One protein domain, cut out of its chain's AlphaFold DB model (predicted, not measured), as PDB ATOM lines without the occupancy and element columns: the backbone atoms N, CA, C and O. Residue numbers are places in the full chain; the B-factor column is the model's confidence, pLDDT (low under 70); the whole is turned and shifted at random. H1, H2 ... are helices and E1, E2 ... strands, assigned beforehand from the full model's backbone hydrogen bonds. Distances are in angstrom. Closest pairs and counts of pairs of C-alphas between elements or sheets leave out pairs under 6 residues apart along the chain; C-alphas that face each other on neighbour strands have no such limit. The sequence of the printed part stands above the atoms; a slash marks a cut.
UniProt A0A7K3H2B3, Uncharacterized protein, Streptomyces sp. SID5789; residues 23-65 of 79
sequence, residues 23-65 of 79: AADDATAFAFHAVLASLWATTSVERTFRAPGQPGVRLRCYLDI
ATOM      1  N   ALA A  23     -10.283  -3.158  23.947       93.19
ATOM      2  CA  ALA A  23     -11.056  -4.369  24.199       93.19
ATOM      3  C   ALA A  23     -10.248  -5.352  25.052       93.19
ATOM      4  O   ALA A  23      -9.020  -5.281  25.102       93.19
ATOM      5  N   ALA A  24     -10.933  -6.278  25.725       95.31
ATOM      6  CA  ALA A  24     -10.274  -7.298  26.540       95.31
ATOM      7  C   ALA A  24      -9.409  -8.252  25.691       95.31
ATOM      8  O   ALA A  24      -8.318  -8.648  26.106       95.31
ATOM      9  N   ASP A  25      -9.866  -8.567  24.481       93.38
ATOM     10  CA  ASP A  25      -9.248  -9.526  23.571       93.38
ATOM     11  C   ASP A  25      -9.561  -9.201  22.102       93.38
ATOM     12  O   ASP A  25     -10.394  -8.348  21.780       93.38
ATOM     13  N   ASP A  26      -8.848  -9.889  21.211       93.44
ATOM     14  CA  ASP A  26      -8.987  -9.773  19.765       93.44
ATOM     15  C   ASP A  26     -10.406 -10.076  19.276       93.44
ATOM     16  O   ASP A  26     -10.924  -9.353  18.428       93.44
ATOM     17  N   ALA A  27     -11.055 -11.109  19.823       94.75
ATOM     18  CA  ALA A  27     -12.386 -11.523  19.389       94.75
ATOM     19  C   ALA A  27     -13.417 -10.416  19.637       94.75
ATOM     20  O   ALA A  27     -14.205 -10.086  18.751       94.75
ATOM     21  N   THR A  28     -13.350  -9.777  20.804       94.56
ATOM     22  CA  THR A  28     -14.188  -8.634  21.165       94.56
ATOM     23  C   THR A  28     -13.912  -7.429  20.262       94.56
ATOM     24  O   THR A  28     -14.848  -6.795  19.772       94.56
ATOM     25  N   ALA A  29     -12.638  -7.121  19.991       93.62
ATOM     26  CA  ALA A  29     -12.267  -6.023  19.097       93.62
ATOM     27  C   ALA A  29     -12.781  -6.240  17.662       93.62
ATOM     28  O   ALA A  29     -13.329  -5.318  17.056       93.62
ATOM     29  N   PHE A  30     -12.647  -7.456  17.128       92.06
ATOM     30  CA  PHE A  30     -13.115  -7.791  15.785       92.06
ATOM     31  C   PHE A  30     -14.640  -7.871  15.689       92.06
ATOM     32  O   PHE A  30     -15.201  -7.415  14.695       92.06
ATOM     33  N   ALA A  31     -15.330  -8.369  16.719       92.69
ATOM     34  CA  ALA A  31     -16.792  -8.349  16.758       92.69
ATOM     35  C   ALA A  31     -17.333  -6.910  16.707       92.69
ATOM     36  O   ALA A  31     -18.263  -6.622  15.955       92.69
ATOM     37  N   PHE A  32     -16.708  -5.987  17.445       90.75
ATOM     38  CA  PHE A  32     -17.052  -4.568  17.386       90.75
ATOM     39  C   PHE A  32     -16.804  -3.970  15.991       90.75
ATOM     40  O   PHE A  32     -17.673  -3.284  15.451       90.75
ATOM     41  N   HIS A  33     -15.658  -4.273  15.368       90.94
ATOM     42  CA  HIS A  33     -15.367  -3.848  13.992       90.94
ATOM     43  C   HIS A  33     -16.397  -4.369  12.986       90.94
ATOM     44  O   HIS A  33     -16.855  -3.594  12.152       90.94
ATOM     45  N   ALA A  34     -16.816  -5.631  13.091       90.69
ATOM     46  CA  ALA A  34     -17.810  -6.216  12.195       90.69
ATOM     47  C   ALA A  34     -19.161  -5.485  12.267       90.69
ATOM     48  O   ALA A  34     -19.794  -5.249  11.237       90.69
ATOM     49  N   VAL A  35     -19.582  -5.068  13.467       90.62
ATOM     50  CA  VAL A  35     -20.789  -4.243  13.631       90.62
ATOM     51  C   VAL A  35     -20.612  -2.895  12.935       90.62
ATOM     52  O   VAL A  35     -21.476  -2.502  12.152       90.62
ATOM     53  N   LEU A  36     -19.481  -2.216  13.140       89.31
ATOM     54  CA  LEU A  36     -19.189  -0.948  12.464       89.31
ATOM     55  C   LEU A  36     -19.166  -1.092  10.936       89.31
ATOM     56  O   LEU A  36     -19.761  -0.275  10.240       89.31
ATOM     57  N   ALA A  37     -18.544  -2.152  10.421       87.31
ATOM     58  CA  ALA A  37     -18.475  -2.454   8.995       87.31
ATOM     59  C   ALA A  37     -19.840  -2.805   8.379       87.31
ATOM     60  O   ALA A  37     -20.033  -2.628   7.180       87.31
ATOM     61  N   SER A  38     -20.794  -3.289   9.182       86.62
ATOM     62  CA  SER A  38     -22.174  -3.520   8.730       86.62
ATOM     63  C   SER A  38     -22.998  -2.233   8.610       86.62
ATOM     64  O   SER A  38     -24.000  -2.210   7.897       86.62
ATOM     65  N   LEU A  39     -22.587  -1.176   9.317       85.31
ATOM     66  CA  LEU A  39     -23.295   0.099   9.382       85.31
ATOM     67  C   LEU A  39     -22.666   1.164   8.485       85.31
ATOM     68  O   LEU A  39     -23.379   2.023   7.988       85.31
ATOM     69  N   TRP A  40     -21.354   1.127   8.277       88.56
ATOM     70  CA  TRP A  40     -20.641   2.132   7.497       88.56
ATOM     71  C   TRP A  40     -19.613   1.491   6.580       88.56
ATOM     72  O   TRP A  40     -19.093   0.407   6.854       88.56
ATOM     73  N   ALA A  41     -19.254   2.206   5.514       83.44
ATOM     74  CA  ALA A  41     -18.064   1.862   4.757       83.44
ATOM     75  C   ALA A  41     -16.841   1.967   5.684       83.44
ATOM     76  O   ALA A  41     -16.579   3.015   6.280       83.44
ATOM     77  N   THR A  42     -16.097   0.871   5.821       81.06
ATOM     78  CA  THR A  42     -14.900   0.811   6.666       81.06
ATOM     79  C   THR A  42     -13.704   0.327   5.868       81.06
ATOM     80  O   THR A  42     -13.828  -0.493   4.958       81.06
ATOM     81  N   THR A  43     -12.518   0.813   6.223       78.69
ATOM     82  CA  THR A  43     -11.287   0.146   5.797       78.69
ATOM     83  C   THR A  43     -11.158  -1.170   6.560       78.69
ATOM     84  O   THR A  43     -11.344  -1.201   7.781       78.69
ATOM     85  N   SER A  44     -10.824  -2.250   5.849       71.38
ATOM     86  CA  SER A  44     -10.488  -3.534   6.468       71.38
ATOM     87  C   SER A  44      -9.389  -3.337   7.507       71.38
ATOM     88  O   SER A  44      -8.357  -2.734   7.210       71.38
ATOM     89  N   VAL A  45      -9.597  -3.845   8.722       70.62
ATOM     90  CA  VAL A  45      -8.542  -3.858   9.735       70.62
ATOM     91  C   VAL A  45      -7.891  -5.227   9.763       70.62
ATOM     92  O   VAL A  45      -8.557  -6.238   9.951       70.62
ATOM     93  N   GLU A  46      -6.576  -5.246   9.575       65.56
ATOM     94  CA  GLU A  46      -5.813  -6.484   9.423       65.56
ATOM     95  C   GLU A  46      -5.314  -7.039  10.768       65.56
ATOM     96  O   GLU A  46      -5.078  -8.239  10.898       65.56
ATOM     97  N   ARG A  47      -5.160  -6.190  11.801       81.06
ATOM     98  CA  ARG A  47      -4.620  -6.621  13.100       81.06
ATOM     99  C   ARG A  47      -4.979  -5.700  14.270       81.06
ATOM    100  O   ARG A  47      -5.027  -4.481  14.116       81.06
ATOM    101  N   THR A  48      -5.125  -6.282  15.460       91.12
ATOM    102  CA  THR A  48      -5.057  -5.552  16.737       91.12
ATOM    103  C   THR A  48      -3.600  -5.405  17.206       91.12
ATOM    104  O   THR A  48      -2.689  -6.087  16.721       91.12
ATOM    105  N   PHE A  49      -3.354  -4.534  18.184       92.31
ATOM    106  CA  PHE A  49      -2.063  -4.451  18.870       92.31
ATOM    107  C   PHE A  49      -2.236  -4.327  20.384       92.31
ATOM    108  O   PHE A  49      -3.242  -3.819  20.870       92.31
ATOM    109  N   ARG A  50      -1.236  -4.761  21.158       93.06
ATOM    110  CA  ARG A  50      -1.208  -4.552  22.615       93.06
ATOM    111  C   ARG A  50      -0.401  -3.301  22.928       93.06
ATOM    112  O   ARG A  50       0.766  -3.213  22.551       93.06
ATOM    113  N   ALA A  51      -1.019  -2.333  23.598       90.31
ATOM    114  CA  ALA A  51      -0.317  -1.134  24.044       90.31
ATOM    115  C   ALA A  51       0.539  -1.459  25.288       90.31
ATOM    116  O   ALA A  51       0.032  -2.112  26.206       90.31
ATOM    117  N   PRO A  52       1.812  -1.020  25.357       91.19
ATOM    118  CA  PRO A  52       2.666  -1.272  26.515       91.19
ATOM    119  C   PRO A  52       2.015  -0.809  27.822       91.19
ATOM    120  O   PRO A  52       1.520   0.312  27.917       91.19
ATOM    121  N   GLY A  53       2.005  -1.685  28.830       90.69
ATOM    122  CA  GLY A  53       1.456  -1.382  30.155       90.69
ATOM    123  C   GLY A  53      -0.073  -1.286  30.235       90.69
ATOM    124  O   GLY A  53      -0.587  -1.008  31.315       90.69
ATOM    125  N   GLN A  54      -0.812  -1.527  29.143       89.12
ATOM    126  CA  GLN A  54      -2.277  -1.579  29.165       89.12
ATOM    127  C   GLN A  54      -2.774  -3.027  29.050       89.12
ATOM    128  O   GLN A  54      -2.294  -3.770  28.190       89.12
ATOM    129  N   PRO A  55      -3.744  -3.443  29.883       89.75
ATOM    130  CA  PRO A  55      -4.400  -4.729  29.704       89.75
ATOM    131  C   PRO A  55      -5.236  -4.734  28.416       89.75
ATOM    132  O   PRO A  55      -5.796  -3.713  28.018       89.75
ATOM    133  N   GLY A  56      -5.348  -5.906  27.790       94.44
ATOM    134  CA  GLY A  56      -6.180  -6.113  26.604       94.44
ATOM    135  C   GLY A  56      -5.493  -5.797  25.275       94.44
ATOM    136  O   GLY A  56      -4.273  -5.949  25.137       94.44
ATOM    137  N   VAL A  57      -6.300  -5.435  24.279       95.62
ATOM    138  CA  VAL A  57      -5.882  -5.110  22.908       95.62
ATOM    139  C   VAL A  57      -6.470  -3.776  22.458       95.62
ATOM    140  O   VAL A  57      -7.470  -3.288  22.989       95.62
ATOM    141  N   ARG A  58      -5.839  -3.192  21.445       94.50
ATOM    142  CA  ARG A  58      -6.252  -1.968  20.777       94.50
ATOM    143  C   ARG A  58      -6.499  -2.242  19.305       94.50
ATOM    144  O   ARG A  58      -5.760  -2.990  18.666       94.50
ATOM    145  N   LEU A  59      -7.519  -1.592  18.774       92.69
ATOM    146  CA  LEU A  59      -7.873  -1.631  17.364       92.69
ATOM    147  C   LEU A  59      -8.093  -0.194  16.901       92.69
ATOM    148  O   LEU A  59      -8.798   0.559  17.568       92.69
ATOM    149  N   ARG A  60      -7.510   0.169  15.760       91.62
ATOM    150  CA  ARG A  60      -7.817   1.420  15.070       91.62
ATOM    151  C   ARG A  60      -8.521   1.096  13.764       91.62
ATOM    152  O   ARG A  60      -8.015   0.292  12.984       91.62
ATOM    153  N   CYS A  61      -9.663   1.728  13.528       90.19
ATOM    154  CA  CYS A  61     -10.415   1.584  12.287       90.19
ATOM    155  C   CYS A  61     -10.818   2.947  11.723       90.19
ATOM    156  O   CYS A  61     -10.957   3.924  12.461       90.19
ATOM    157  N   TYR A  62     -10.976   2.988  10.404       90.06
ATOM    158  CA  TYR A  62     -11.402   4.163   9.655       90.06
ATOM    159  C   TYR A  62     -12.816   3.915   9.139       90.06
ATOM    160  O   TYR A  62     -13.063   2.878   8.516       90.06
ATOM    161  N   LEU A  63     -13.721   4.852   9.407       89.81
ATOM    162  CA  LEU A  63     -15.116   4.800   8.982       89.81
ATOM    163  C   LEU A  63     -15.435   6.004   8.110       89.81
ATOM    164  O   LEU A  63     -15.183   7.136   8.519       89.81
ATOM    165  N   ASP A  64     -16.036   5.775   6.951       89.50
ATOM    166  CA  ASP A  64     -16.681   6.844   6.197       89.50
ATOM    167  C   ASP A  64     -18.156   6.923   6.601       89.50
ATOM    168  O   ASP A  64     -18.996   6.148   6.137       89.50
ATOM    169  N   ILE A  65     -18.474   7.875   7.482       87.00
ATOM    170  CA  ILE A  65     -19.837   8.046   7.999       87.00
ATOM    171  C   ILE A  65     -20.769   8.764   7.014       87.00
ATOM    172  O   ILE A  65     -21.962   8.877   7.286       87.00
TER     173      ILE A  65
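AT A GLANCE: This is residues 23 to 65 of the 79 residues of an uncharacterized protein of Streptomyces sp. SID5789 (UniProt A0A7K3H2B3). A helix, H1, and a long strand, E1, lie side by side along a rod and run nearly the same way; between them in the chain, residues 40 to 56 fold back along the rod to the start of E1. The printed part has 43 residues, with one named helix followed by one named strand, and its class is mixed, helices and strands. It is only just compact, close to loose, with a radius of gyration of the C-alphas of 10.8 A and spans of 32 by 15 by 14 A.

HOW THE PARTS SIT: H1, residues 26 to 39, and E1, residues 57 to 64, have 7 pairs of C-alphas within 8 A; the closest are those of Asp 26 and Val 57, 6.4 A apart. Their centres are 9.4 A apart. E1 pairs with no named strand, but its residues 63 to 64 pair antiparallel with residues 41 to 42. In H1 every O i to N i+4 pair is within hydrogen-bond range.

IN THESE COORDINATES: H1 begins at C-alpha 26 (-8.987, -9.773, 19.765) and is 20.2 A long. E1 is 23.2 A long and ends at C-alpha 64 (-16.681, 6.844, 6.197).

THE WHOLE: The C-alphas of Leu 39 and Gly 53 are the two farthest apart, 32.3 A. The printed part has no cut. The link from H1 to E1, 17 residues, is long. Mean pLDDT of the printed part is 88.8; residue 46 is under 70.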